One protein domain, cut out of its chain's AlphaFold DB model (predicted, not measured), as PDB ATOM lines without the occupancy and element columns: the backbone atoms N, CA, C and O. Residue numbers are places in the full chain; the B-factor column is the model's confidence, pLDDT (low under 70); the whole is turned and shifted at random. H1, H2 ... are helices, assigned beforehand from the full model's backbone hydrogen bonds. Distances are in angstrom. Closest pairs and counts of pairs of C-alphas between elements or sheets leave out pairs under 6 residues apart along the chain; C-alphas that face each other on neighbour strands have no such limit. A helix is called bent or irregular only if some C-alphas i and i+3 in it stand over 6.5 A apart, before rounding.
ATOM      1  N   THR A   2     -43.931 -26.253  21.814       54.91
ATOM      2  CA  THR A   2     -44.829 -25.468  20.945       54.91
ATOM      3  C   THR A   2     -45.025 -23.999  21.350       54.91
ATOM      4  O   THR A   2     -45.029 -23.114  20.498       54.91
ATOM      5  N   GLY A   3     -45.099 -23.706  22.652       61.91
ATOM      6  CA  GLY A   3     -45.216 -22.329  23.156       61.91
ATOM      7  C   GLY A   3     -44.000 -21.441  22.854       61.91
ATOM      8  O   GLY A   3     -44.156 -20.243  22.627       61.91
ATOM      9  N   PHE A   4     -42.797 -22.020  22.778       64.19
ATOM     10  CA  PHE A   4     -41.563 -21.289  22.464       64.19
ATOM     11  C   PHE A   4     -41.530 -20.849  20.994       64.19
ATOM     12  O   PHE A   4     -41.257 -19.687  20.703       64.19
ATOM     13  N   LEU A   5     -41.916 -21.755  20.088       65.25
ATOM     14  CA  LEU A   5     -42.073 -21.497  18.652       65.25
ATOM     15  C   LEU A   5     -43.055 -20.352  18.378       65.25
ATOM     16  O   LEU A   5     -42.797 -19.504  17.534       65.25
ATOM     17  N   VAL A   6     -44.161 -20.280  19.125       68.62
ATOM     18  CA  VAL A   6     -45.146 -19.195  18.974       68.62
ATOM     19  C   VAL A   6     -44.642 -17.876  19.573       68.62
ATOM     20  O   VAL A   6     -44.911 -16.813  19.004       68.62
ATOM     21  N   LYS A   7     -43.913 -17.919  20.698       76.25
ATOM     22  CA  LYS A   7     -43.360 -16.727  21.364       76.25
ATOM     23  C   LYS A   7     -42.276 -16.053  20.519       76.25
ATOM     24  O   LYS A   7     -42.338 -14.844  20.321       76.25
ATOM     25  N   TYR A   8     -41.348 -16.831  19.967       81.44
ATOM     26  CA  TYR A   8     -40.226 -16.341  19.156       81.44
ATOM     27  C   TYR A   8     -40.429 -16.549  17.652       81.44
ATOM     28  O   TYR A   8     -39.466 -16.582  16.893       81.44
ATOM     29  N   ARG A   9     -41.686 -16.654  17.204       77.50
ATOM     30  CA  ARG A   9     -42.060 -16.962  15.811       77.50
ATOM     31  C   ARG A   9     -41.308 -16.144  14.761       77.50
ATOM     32  O   ARG A   9     -40.915 -16.692  13.746       77.50
ATOM     33  N   VAL A  10     -41.083 -14.854  15.018       80.94
ATOM     34  CA  VAL A  10     -40.388 -13.964  14.077       80.94
ATOM     35  C   VAL A  10     -38.911 -14.340  13.985       80.94
ATOM     36  O   VAL A  10     -38.415 -14.554  12.889       80.94
ATOM     37  N   ALA A  11     -38.232 -14.509  15.123       85.25
ATOM     38  CA  ALA A  11     -36.829 -14.914  15.157       85.25
ATOM     39  C   ALA A  11     -36.617 -16.297  14.523       85.25
ATOM     40  O   ALA A  11     -35.680 -16.490  13.759       85.25
ATOM     41  N   VAL A  12     -37.527 -17.238  14.787       85.44
ATOM     42  CA  VAL A  12     -37.484 -18.583  14.201       85.44
ATOM     43  C   VAL A  12     -37.668 -18.541  12.681       85.44
ATOM     44  O   VAL A  12     -36.960 -19.243  11.968       85.44
ATOM     45  N   ILE A  13     -38.585 -17.712  12.174       86.38
ATOM     46  CA  ILE A  13     -38.810 -17.551  10.731       86.38
ATOM     47  C   ILE A  13     -37.616 -16.865  10.059       86.38
ATOM     48  O   ILE A  13     -37.202 -17.295   8.989       86.38
ATOM     49  N   ILE A  14     -37.036 -15.841  10.688       88.06
ATOM     50  CA  ILE A  14     -35.814 -15.193  10.189       88.06
ATOM     51  C   ILE A  14     -34.683 -16.221  10.099       88.06
ATOM     52  O   ILE A  14     -34.039 -16.327   9.061       88.06
ATOM     53  N   LEU A  15     -34.485 -17.019  11.150       88.56
ATOM     54  CA  LEU A  15     -33.473 -18.071  11.169       88.56
ATOM     55  C   LEU A  15     -33.725 -19.116  10.074       88.56
ATOM     56  O   LEU A  15     -32.799 -19.496   9.365       88.56
ATOM     57  N   PHE A  16     -34.978 -19.539   9.897       88.56
ATOM     58  CA  PHE A  16     -35.373 -20.451   8.825       88.56
ATOM     59  C   PHE A  16     -35.013 -19.894   7.443       88.56
ATOM     60  O   PHE A  16     -34.378 -20.597   6.659       88.56
ATOM     61  N   TYR A  17     -35.343 -18.630   7.161       89.00
ATOM     62  CA  TYR A  17     -35.008 -18.005   5.881       89.00
ATOM     63  C   TYR A  17     -33.506 -17.803   5.683       89.00
ATOM     64  O   TYR A  17     -33.042 -17.934   4.556       89.00
ATOM     65  N   LEU A  18     -32.738 -17.544   6.745       89.31
ATOM     66  CA  LEU A  18     -31.276 -17.479   6.658       89.31
ATOM     67  C   LEU A  18     -30.685 -18.822   6.227       89.31
ATOM     68  O   LEU A  18     -29.924 -18.857   5.266       89.31
ATOM     69  N   PHE A  19     -31.092 -19.920   6.874       87.00
ATOM     70  CA  PHE A  19     -30.638 -21.265   6.504       87.00
ATOM     71  C   PHE A  19     -31.124 -21.701   5.121       87.00
ATOM     72  O   PHE A  19     -30.432 -22.419   4.400       87.00
ATOM     73  N   GLN A  20     -32.318 -21.259   4.732       86.06
ATOM     74  CA  GLN A  20     -32.838 -21.497   3.395       86.06
ATOM     75  C   GLN A  20     -32.042 -20.726   2.336       86.06
ATOM     76  O   GLN A  20     -31.756 -21.268   1.269       86.06
ATOM     77  N   PHE A  21     -31.673 -19.480   2.624       86.50
ATOM     78  CA  PHE A  21     -30.869 -18.667   1.723       86.50
ATOM     79  C   PHE A  21     -29.456 -19.233   1.577       86.50
ATOM     80  O   PHE A  21     -29.006 -19.392   0.448       86.50
ATOM     81  N   THR A  22     -28.793 -19.626   2.671       85.00
ATOM     82  CA  THR A  22     -27.472 -20.276   2.587       85.00
ATOM     83  C   THR A  22     -27.516 -21.565   1.780       85.00
ATOM     84  O   THR A  22     -26.596 -21.818   1.016       85.00
ATOM     85  N   TRP A  23     -28.592 -22.350   1.889       79.81
ATOM     86  CA  TRP A  23     -28.775 -23.549   1.069       79.81
ATOM     87  C   TRP A  23     -28.924 -23.247  -0.433       79.81
ATOM     88  O   TRP A  23     -28.399 -23.978  -1.273       79.81
ATOM     89  N   LEU A  24     -29.649 -22.182  -0.785       80.19
ATOM     90  CA  LEU A  24     -29.803 -21.752  -2.179       80.19
ATOM     91  C   LEU A  24     -28.502 -21.165  -2.742       80.19
ATOM     92  O   LEU A  24     -28.162 -21.423  -3.898       80.19
ATOM     93  N   ASP A  25     -27.776 -20.405  -1.926       80.00
ATOM     94  CA  ASP A  25     -26.523 -19.744  -2.300       80.00
ATOM     95  C   ASP A  25     -25.392 -20.745  -2.563       80.00
ATOM     96  O   ASP A  25     -24.639 -20.597  -3.525       80.00
ATOM     97  N   THR A  26     -25.338 -21.846  -1.803       75.88
ATOM     98  CA  THR A  26     -24.348 -22.912  -2.020       75.88
ATOM     99  C   THR A  26     -24.524 -23.668  -3.342       75.88
ATOM    100  O   THR A  26     -23.709 -24.542  -3.632       75.88
ATOM    101  N   LYS A  27     -25.562 -23.363  -4.152       68.00
ATOM    102  CA  LYS A  27     -25.921 -24.045  -5.420       68.00
ATOM    103  C   LYS A  27     -25.897 -25.575  -5.311       68.00
ATOM    104  O   LYS A  27     -25.703 -26.293  -6.289       68.00
ATOM    105  N   SER A  28     -26.091 -26.072  -4.098       63.72
ATOM    106  CA  SER A  28     -25.962 -27.470  -3.741       63.72
ATOM    107  C   SER A  28     -27.195 -28.207  -4.244       63.72
ATOM    108  O   SER A  28     -28.314 -27.963  -3.792       63.72
ATOM    109  N   SER A  29     -26.998 -29.096  -5.213       66.12
ATOM    110  CA  SER A  29     -28.062 -29.953  -5.729       66.12
ATOM    111  C   SER A  29     -28.164 -31.210  -4.882       66.12
ATOM    112  O   SER A  29     -27.147 -31.833  -4.604       66.12
ATOM    113  N   LEU A  30     -29.384 -31.643  -4.547       65.69
ATOM    114  CA  LEU A  30     -29.634 -32.935  -3.886       65.69
ATOM    115  C   LEU A  30     -28.996 -34.125  -4.626       65.69
ATOM    116  O   LEU A  30     -28.704 -35.138  -4.002       65.69
ATOM    117  N   LEU A  31     -28.770 -33.997  -5.937       67.62
ATOM    118  CA  LEU A  31     -28.114 -35.011  -6.769       67.62
ATOM    119  C   LEU A  31     -26.584 -35.020  -6.624       67.62
ATOM    120  O   LEU A  31     -25.967 -36.051  -6.852       67.62
ATOM    121  N   ALA A  32     -25.981 -33.903  -6.214       72.38
ATOM    122  CA  ALA A  32     -24.548 -33.760  -5.958       72.38
ATOM    123  C   ALA A  32     -24.269 -33.781  -4.444       72.38
ATOM    124  O   ALA A  32     -23.548 -32.940  -3.911       72.38
ATOM    125  N   LEU A  33     -24.904 -34.720  -3.733       66.00
ATOM    126  CA  LEU A  33     -24.832 -34.826  -2.272       66.00
ATOM    127  C   LEU A  33     -23.399 -35.095  -1.776       66.00
ATOM    128  O   LEU A  33     -23.043 -34.666  -0.685       66.00
ATOM    129  N   GLU A  34     -22.590 -35.779  -2.587       68.19
ATOM    130  CA  GLU A  34     -21.196 -36.133  -2.288       68.19
ATOM    131  C   GLU A  34     -20.248 -34.923  -2.350       68.19
ATOM    132  O   GLU A  34     -19.281 -34.856  -1.598       68.19
ATOM    133  N   GLU A  35     -20.571 -33.918  -3.170       70.44
ATOM    134  CA  GLU A  35     -19.796 -32.676  -3.300       70.44
ATOM    135  C   GLU A  35     -20.322 -31.550  -2.393       70.44
ATOM    136  O   GLU A  35     -19.854 -30.408  -2.452       70.44
ATOM    137  N   MET A  36     -21.309 -31.834  -1.535       74.62
ATOM    138  CA  MET A  36     -21.845 -30.820  -0.633       74.62
ATOM    139  C   MET A  36     -20.830 -30.427   0.433       74.62
ATOM    140  O   MET A  36     -20.446 -31.218   1.293       74.62
ATOM    141  N   GLY A  37     -20.485 -29.140   0.448       79.62
ATOM    142  CA  GLY A  37     -19.754 -28.549   1.562       79.62
ATOM    143  C   GLY A  37     -20.516 -28.696   2.885       79.62
ATOM    144  O   GLY A  37     -21.750 -28.670   2.927       79.62
ATOM    145  N   LEU A  38     -19.773 -28.777   3.992       82.31
ATOM    146  CA  LEU A  38     -20.320 -28.924   5.352       82.31
ATOM    147  C   LEU A  38     -21.422 -27.904   5.683       82.31
ATOM    148  O   LEU A  38     -22.396 -28.238   6.355       82.31
ATOM    149  N   LEU A  39     -21.297 -26.668   5.189       82.75
ATOM    150  CA  LEU A  39     -22.274 -25.598   5.409       82.75
ATOM    151  C   LEU A  39     -23.633 -25.892   4.748       82.75
ATOM    152  O   LEU A  39     -24.682 -25.640   5.349       82.75
ATOM    153  N   ALA A  40     -23.616 -26.452   3.535       82.62
ATOM    154  CA  ALA A  40     -24.824 -26.867   2.829       82.62
ATOM    155  C   ALA A  40     -25.491 -28.025   3.581       82.62
ATOM    156  O   ALA A  40     -26.688 -27.979   3.867       82.62
ATOM    157  N   TRP A  41     -24.703 -29.015   4.001       84.81
ATOM    158  CA  TRP A  41     -25.201 -30.177   4.737       84.81
ATOM    159  C   TRP A  41     -25.852 -29.800   6.077       84.81
ATOM    160  O   TRP A  41     -26.937 -30.282   6.418       84.81
ATOM    161  N   LEU A  42     -25.231 -28.873   6.813       87.44
ATOM    162  CA  LEU A  42     -25.766 -28.342   8.066       87.44
ATOM    163  C   LEU A  42     -27.061 -27.550   7.836       87.44
ATOM    164  O   LEU A  42     -28.024 -27.719   8.587       87.44
ATOM    165  N   SER A  43     -27.116 -26.752   6.765       86.75
ATOM    166  CA  SER A  43     -28.321 -26.006   6.379       86.75
ATOM    167  C   SER A  43     -29.476 -26.941   6.013       86.75
ATOM    168  O   SER A  43     -30.581 -26.777   6.530       86.75
ATOM    169  N   LEU A  44     -29.230 -27.970   5.197       85.88
ATOM    170  CA  LEU A  44     -30.242 -28.966   4.829       85.88
ATOM    171  C   LEU A  44     -30.748 -29.743   6.043       85.88
ATOM    172  O   LEU A  44     -31.959 -29.904   6.207       85.88
ATOM    173  N   THR A  45     -29.843 -30.180   6.918       88.62
ATOM    174  CA  THR A  45     -30.213 -30.908   8.137       88.62
ATOM    175  C   THR A  45     -31.098 -30.043   9.032       88.62
ATOM    176  O   THR A  45     -32.140 -30.500   9.505       88.62
ATOM    177  N   PHE A  46     -30.745 -28.766   9.206       89.56
ATOM    178  CA  PHE A  46     -31.554 -27.820   9.971       89.56
ATOM    179  C   PHE A  46     -32.944 -27.617   9.355       89.56
ATOM    180  O   PHE A  46     -33.949 -27.695  10.068       89.56
ATOM    181  N   LEU A  47     -33.024 -27.402   8.037       88.12
ATOM    182  CA  LEU A  47     -34.290 -27.215   7.320       88.12
ATOM    183  C   LEU A  47     -35.197 -28.445   7.440       88.12
ATOM    184  O   LEU A  47     -36.388 -28.292   7.720       88.12
ATOM    185  N   LEU A  48     -34.639 -29.652   7.302       88.38
ATOM    186  CA  LEU A  48     -35.367 -30.908   7.485       88.38
ATOM    187  C   LEU A  48     -35.869 -31.067   8.921       88.38
ATOM    188  O   LEU A  48     -37.055 -31.320   9.131       88.38
ATOM    189  N   CYS A  49     -35.008 -30.879   9.925       89.75
ATOM    190  CA  CYS A  49     -35.410 -30.952  11.331       89.75
ATOM    191  C   CYS A  49     -36.511 -29.937  11.666       89.75
ATOM    192  O   CYS A  49     -37.454 -30.255  12.399       89.75
ATOM    193  N   PHE A  50     -36.421 -28.726  11.113       87.38
ATOM    194  CA  PHE A  50     -37.445 -27.701  11.277       87.38
ATOM    195  C   PHE A  50     -38.785 -28.147  10.687       87.38
ATOM    196  O   PHE A  50     -39.827 -28.060  11.342       87.38
ATOM    197  N   TRP A  51     -38.744 -28.712   9.486       85.56
ATOM    198  CA  TRP A  51     -39.899 -29.289   8.815       85.56
ATOM    199  C   TRP A  51     -40.553 -30.420   9.610       85.56
ATOM    200  O   TRP A  51     -41.761 -30.379   9.857       85.56
ATOM    201  N   PHE A  52     -39.765 -31.387  10.084       86.81
ATOM    202  CA  PHE A  52     -40.262 -32.471  10.933       86.81
ATOM    203  C   PHE A  52     -40.876 -31.949  12.229       86.81
ATOM    204  O   PHE A  52     -41.921 -32.441  12.655       86.81
ATOM    205  N   THR A  53     -40.280 -30.919  12.831       86.19
ATOM    206  CA  THR A  53     -40.824 -30.288  14.038       86.19
ATOM    207  C   THR A  53     -42.214 -29.708  13.777       86.19
ATOM    208  O   THR A  53     -43.116 -29.899  14.595       86.19
ATOM    209  N   LEU A  54     -42.420 -29.042  12.636       83.12
ATOM    210  CA  LEU A  54     -43.730 -28.507  12.264       83.12
ATOM    211  C   LEU A  54     -44.739 -29.604  11.911       83.12
ATOM    212  O   LEU A  54     -45.888 -29.524  12.338       83.12
ATOM    213  N   LEU A  55     -44.328 -30.646  11.190       83.94
ATOM    214  CA  LEU A  55     -45.194 -31.794  10.908       83.94
ATOM    215  C   LEU A  55     -45.647 -32.476  12.201       83.94
ATOM    216  O   LEU A  55     -46.835 -32.736  12.396       83.94
ATOM    217  N   PHE A  56     -44.719 -32.707  13.125       84.38
ATOM    218  CA  PHE A  56     -45.019 -33.303  14.419       84.38
ATOM    219  C   PHE A  56     -45.977 -32.439  15.247       84.38
ATOM    220  O   PHE A  56     -46.901 -32.946  15.889       84.38
ATOM    221  N   ASP A  57     -45.791 -31.121  15.191       81.69
ATOM    222  CA  ASP A  57     -46.681 -30.138  15.796       81.69
ATOM    223  C   ASP A  57     -48.113 -30.213  15.230       81.69
ATOM    224  O   ASP A  57     -49.077 -30.180  16.001       81.69
ATOM    225  N   MET A  58     -48.254 -30.396  13.912       77.94
ATOM    226  CA  MET A  58     -49.546 -30.579  13.237       77.94
ATOM    227  C   MET A  58     -50.227 -31.906  13.560       77.94
ATOM    228  O   MET A  58     -51.455 -31.969  13.679       77.94
ATOM    229  N   ILE A  59     -49.447 -32.976  13.706       79.88
ATOM    230  CA  ILE A  59     -49.977 -34.287  14.086       79.88
ATOM    231  C   ILE A  59     -50.547 -34.206  15.504       79.88
ATOM    232  O   ILE A  59     -51.704 -34.578  15.719       79.88
ATOM    233  N   ARG A  60     -49.773 -33.653  16.450       75.75
ATOM    234  CA  ARG A  60     -50.153 -33.564  17.869       75.75
ATOM    235  C   ARG A  60     -51.266 -32.560  18.162       75.75
ATOM    236  O   ARG A  60     -52.005 -32.753  19.121       75.75
ATOM    237  N   THR A  61     -51.394 -31.494  17.376       70.69
ATOM    238  CA  THR A  61     -52.405 -30.453  17.618       70.69
ATOM    239  C   THR A  61     -53.667 -30.735  16.784       70.69
ATOM    240  O   THR A  61     -53.556 -31.066  15.602       70.69
ATOM    241  N   PRO A  62     -54.895 -30.627  17.321       63.66
ATOM    242  CA  PRO A  62     -56.121 -30.696  16.523       63.66
ATOM    243  C   PRO A  62     -56.335 -29.368  15.782       63.66
ATOM    244  O   PRO A  62     -57.067 -28.490  16.224       63.66
ATOM    245  N   ILE A  63     -55.625 -29.194  14.671       67.62
ATOM    246  CA  ILE A  63     -55.695 -27.999  13.823       67.62
ATOM    247  C   ILE A  63     -56.812 -28.180  12.799       67.62
ATOM    248  O   ILE A  63     -56.924 -29.247  12.194       67.62
ATOM    249  N   ASN A  64     -57.618 -27.143  12.573       62.12
ATOM    250  CA  ASN A  64     -58.597 -27.159  11.492       62.12
ATOM    251  C   ASN A  64     -57.877 -27.207  10.125       62.12
ATOM    252  O   ASN A  64     -56.878 -26.513   9.930       62.12
ATOM    253  N   ASN A  65     -58.374 -28.017   9.186       72.19
ATOM    254  CA  ASN A  65     -57.814 -28.199   7.836       72.19
ATOM    255  C   ASN A  65     -56.363 -28.736   7.773       72.19
ATOM    256  O   ASN A  65     -55.553 -28.246   6.986       72.19
ATOM    257  N   LYS A  66     -56.011 -29.772   8.556       75.19
ATOM    258  CA  LYS A  66     -54.667 -30.408   8.528       75.19
ATOM    259  C   LYS A  66     -54.188 -30.765   7.117       75.19
ATOM    260  O   LYS A  66     -53.040 -30.512   6.766       75.19
ATOM    261  N   THR A  67     -55.084 -31.317   6.304       78.38
ATOM    262  CA  THR A  67     -54.804 -31.736   4.928       78.38
ATOM    263  C   THR A  67     -54.372 -30.556   4.056       78.38
ATOM    264  O   THR A  67     -53.402 -30.667   3.317       78.38
ATOM    265  N   PHE A  68     -55.020 -29.394   4.203       81.38
ATOM    266  CA  PHE A  68     -54.647 -28.169   3.488       81.38
ATOM    267  C   PHE A  68     -53.236 -27.699   3.854       81.38
ATOM    268  O   PHE A  68     -52.475 -27.293   2.978       81.38
ATOM    269  N   TRP A  69     -52.865 -27.783   5.133       80.44
ATOM    270  CA  TRP A  69     -51.528 -27.408   5.595       80.44
ATOM    271  C   TRP A  69     -50.439 -28.340   5.075       80.44
ATOM    272  O   TRP A  69     -49.404 -27.860   4.618       80.44
ATOM    273  N   LEU A  70     -50.699 -29.648   5.078       82.38
ATOM    274  CA  LEU A  70     -49.820 -30.657   4.484       82.38
ATOM    275  C   LEU A  70     -49.626 -30.433   2.978       82.38
ATOM    276  O   LEU A  70     -48.492 -30.418   2.503       82.38
ATOM    277  N   PHE A  71     -50.706 -30.180   2.234       82.75
ATOM    278  CA  PHE A  71     -50.612 -29.859   0.805       82.75
ATOM    279  C   PHE A  71     -49.887 -28.536   0.551       82.75
ATOM    280  O   PHE A  71     -49.050 -28.455  -0.343       82.75
ATOM    281  N   SER A  72     -50.156 -27.509   1.358       83.81
ATOM    282  CA  SER A  72     -49.476 -26.213   1.243       83.81
ATOM    283  C   SER A  72     -47.980 -26.343   1.499       83.81
ATOM    284  O   SER A  72     -47.188 -25.691   0.826       83.81
ATOM    285  N   MET A  73     -47.588 -27.205   2.437       81.94
ATOM    286  CA  MET A  73     -46.193 -27.552   2.678       81.94
ATOM    287  C   MET A  73     -45.544 -28.184   1.449       81.94
ATOM    288  O   MET A  73     -44.449 -27.773   1.079       81.94
ATOM    289  N   LEU A  74     -46.223 -29.115   0.780       82.56
ATOM    290  CA  LEU A  74     -45.699 -29.755  -0.427       82.56
ATOM    291  C   LEU A  74     -45.539 -28.769  -1.600       82.56
ATOM    292  O   LEU A  74     -44.528 -28.802  -2.292       82.56
ATOM    293  N   ILE A  75     -46.527 -27.895  -1.819       83.50
ATOM    294  CA  ILE A  75     -46.553 -26.969  -2.966       83.50
ATOM    295  C   ILE A  75     -45.650 -25.750  -2.723       83.50
ATOM    296  O   ILE A  75     -44.928 -25.315  -3.618       83.50
ATOM    297  N   PHE A  76     -45.674 -25.197  -1.508       85.38
ATOM    298  CA  PHE A  76     -44.929 -23.995  -1.134       85.38
ATOM    299  C   PHE A  76     -44.049 -24.240   0.093       85.38
ATOM    300  O   PHE A  76     -44.272 -23.643   1.155       85.38
ATOM    301  N   PRO A  77     -43.003 -25.071  -0.035       78.88
ATOM    302  CA  PRO A  77     -42.221 -25.514   1.110       78.88
ATOM    303  C   PRO A  77     -41.441 -24.406   1.822       78.88
ATOM    304  O   PRO A  77     -41.102 -24.528   2.997       78.88
ATOM    305  N   TRP A  78     -41.202 -23.304   1.116       80.62
ATOM    306  CA  TRP A  78     -40.528 -22.104   1.602       80.62
ATOM    307  C   TRP A  78     -41.460 -21.110   2.310       80.62
ATOM    308  O   TRP A  78     -41.011 -20.280   3.099       80.62
ATOM    309  N   LEU A  79     -42.765 -21.166   2.029       82.44
ATOM    310  CA  LEU A  79     -43.744 -20.200   2.535       82.44
ATOM    311  C   LEU A  79     -44.641 -20.817   3.609       82.44
ATOM    312  O   LEU A  79     -44.945 -20.179   4.619       82.44
ATOM    313  N   ALA A  80     -45.045 -22.072   3.418       82.81
ATOM    314  CA  ALA A  80     -45.953 -22.773   4.312       82.81
ATOM    315  C   ALA A  80     -45.469 -22.821   5.772       82.81
ATOM    316  O   ALA A  80     -46.301 -22.572   6.644       82.81
ATOM    317  N   PRO A  81     -44.174 -23.043   6.086       80.75
ATOM    318  CA  PRO A  81     -43.687 -23.006   7.466       80.75
ATOM    319  C   PRO A  81     -43.922 -21.657   8.157       80.75
ATOM    320  O   PRO A  81     -44.390 -21.610   9.299       80.75
ATOM    321  N   ALA A  82     -43.654 -20.554   7.452       82.56
ATOM    322  CA  ALA A  82     -43.858 -19.206   7.967       82.56
ATOM    323  C   ALA A  82     -45.351 -18.920   8.165       82.56
ATOM    324  O   ALA A  82     -45.783 -18.544   9.259       82.56
ATOM    325  N   VAL A  83     -46.158 -19.169   7.130       82.12
ATOM    326  CA  VAL A  83     -47.607 -18.929   7.159       82.12
ATOM    327  C   VAL A  83     -48.285 -19.786   8.232       82.12
ATOM    328  O   VAL A  83     -49.150 -19.285   8.952       82.12
ATOM    329  N   TYR A  84     -47.839 -21.028   8.422       81.56
ATOM    330  CA  TYR A  84     -48.315 -21.922   9.477       81.56
ATOM    331  C   TYR A  84     -48.061 -21.350  10.871       81.56
ATOM    332  O   TYR A  84     -48.992 -21.223  11.668       81.56
ATOM    333  N   LEU A  85     -46.829 -20.923  11.162       78.38
ATOM    334  CA  LEU A  85     -46.466 -20.315  12.448       78.38
ATOM    335  C   LEU A  85     -47.288 -19.054  12.763       78.38
ATOM    336  O   LEU A  85     -47.666 -18.833  13.920       78.38
ATOM    337  N   PHE A  86     -47.602 -18.245  11.748       76.38
ATOM    338  CA  PHE A  86     -48.458 -17.066  11.904       76.38
ATOM    339  C   PHE A  86     -49.936 -17.425  12.102       76.38
ATOM    340  O   PHE A  86     -50.580 -16.878  13.006       76.38
ATOM    341  N   GLN A  87     -50.476 -18.352  11.307       75.19
ATOM    342  CA  GLN A  87     -51.881 -18.760  11.395       75.19
ATOM    343  C   GLN A  87     -52.176 -19.631  12.616       75.19
ATOM    344  O   GLN A  87     -53.315 -19.653  13.083       75.19
ATOM    345  N   ARG A  88     -51.167 -20.266  13.214       70.75
ATOM    346  CA  ARG A  88     -51.313 -21.094  14.414       70.75
ATOM    347  C   ARG A  88     -52.046 -20.393  15.567       70.75
ATOM    348  O   ARG A  88     -52.803 -21.042  16.281       70.75
ATOM    349  N   LYS A  89     -51.901 -19.069  15.727       63.03
ATOM    350  CA  LYS A  89     -52.670 -18.305  16.735       63.03
ATOM    351  C   LYS A  89     -54.176 -18.241  16.445       63.03
ATOM    352  O   LYS A  89     -54.947 -18.135  17.389       63.03
ATOM    353  N   LYS A  90     -54.580 -18.278  15.172       58.19
ATOM    354  CA  LYS A  90     -55.987 -18.269  14.731       58.19
ATOM    355  C   LYS A  90     -56.589 -19.672  14.602       58.19
ATOM    356  O   LYS A  90     -57.806 -19.794  14.575       58.19
ATOM    357  N   LEU A  91     -55.747 -20.703  14.490       56.56
ATOM    358  CA  LEU A  91     -56.154 -22.103  14.325       56.56
ATOM    359  C   LEU A  91     -56.267 -22.878  15.633       56.56
ATOM    360  O   LEU A  91     -56.828 -23.974  15.624       56.56
ATOM    361  N   ASN A  92     -55.751 -22.336  16.743       55.59
ATOM    362  CA  ASN A  92     -56.232 -22.786  18.040       55.59
ATOM    363  C   ASN A  92     -57.754 -22.654  17.992       55.59
ATOM    364  O   ASN A  92     -58.228 -21.578  17.605       55.59
TER     365      ASN A  92
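What this domain is: This is residues 2 to 92 of the 104 residues of the protein "PLDc_N domain-containing protein" of Salinimicrobium catena (UniProt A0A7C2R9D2). Two long helices, H2 and H4, run opposite ways and cross at a slant, and the shorter hairpin of H5 and H6 lies toward the end of the body where H2 begins and H4 ends, making a loosely joined up-and-down bundle of four helices. Short H1 crosses H6 at that same end, while small, irregular H3 lies at the other end of the long axis, on the way from H2 to H4, and touches no helix. The printed part has 91 residues with six named helices, H1 to H6 in order, and no named strand; the class is all helix. The whole is compact, with a radius of gyration of the C-alphas of 14.1 A, yet elongated, spanning 43 by 25 by 18 A.

Where its parts are: H1, residues 2 to 7, begins at C-alpha 2 (-44.829, -25.468, 20.945). H2, residues 9 to 25, is 24.0 A long. H3, residues 30 to 35, is irregular: C-alphas 31 and 34 are 8.3 A apart. H4, residues 38 to 60, is the longest helix at 32.7 A and begins at C-alpha 38 (-20.320, -28.924, 5.352). H5, residues 66 to 75, is 14.5 A long. H6, residues 80 to 91, is 14.3 A long and ends at C-alpha 91 (-56.154, -22.103, 14.325); it is only just irregular, with C-alphas 86 and 89 6.53 A apart.

How they stand to each other: H6 is the hub, touching three helices. Its residues 85 to 89 touch H1, about perpendicular at 87 degrees; the closest C-alphas, of Val 6 and Leu 85, are 6.8 A apart. H2 and H6 only just touch, with 3 pairs of C-alphas within 8 A, through residues 9 to 13 and 82 to 86; the closest, Ile 13 and Ala 82, are 6.0 A apart, and the tilt is a shallow 14 degrees, opposite ways. H5 and H6 form a helical hairpin at a shallow tilt of 20 degrees, opposite ways; residues 80 to 84 of H6 touch H5, and the closest C-alphas, of Met 73 and Ala 80, are 5.1 A apart. Residues 16 to 23 of H2 touch H4 at a steep tilt of 40 degrees, opposite ways, closest at the C-alphas of Phe 19 and Ser 43, 5.3 A apart. H4 and H5 are close but not clearly touching, with the C-alphas of Met 58 and Lys 66 closest at 7.0 A. H3 is apart from H2, and only just apart from H4, at 8.4 A. Each O i to N i+4 pair is within hydrogen-bond range in H1, H2, H4 and H5, against 6 of 8 in H6 and 0 of 2 in H3, where 1 of 3 O i to N i+3 pairs is within range.

The domain as a whole: The C-alphas farthest apart, of Glu 35 and Asn 92, are 43.4 A apart. The printed part has no cut, and its five links are tight. The mean pLDDT of the printed part is 78.3; residues 2 to 6, 27 to 31, 33 to 34, 62 to 64 and 89 to 92 are under 70.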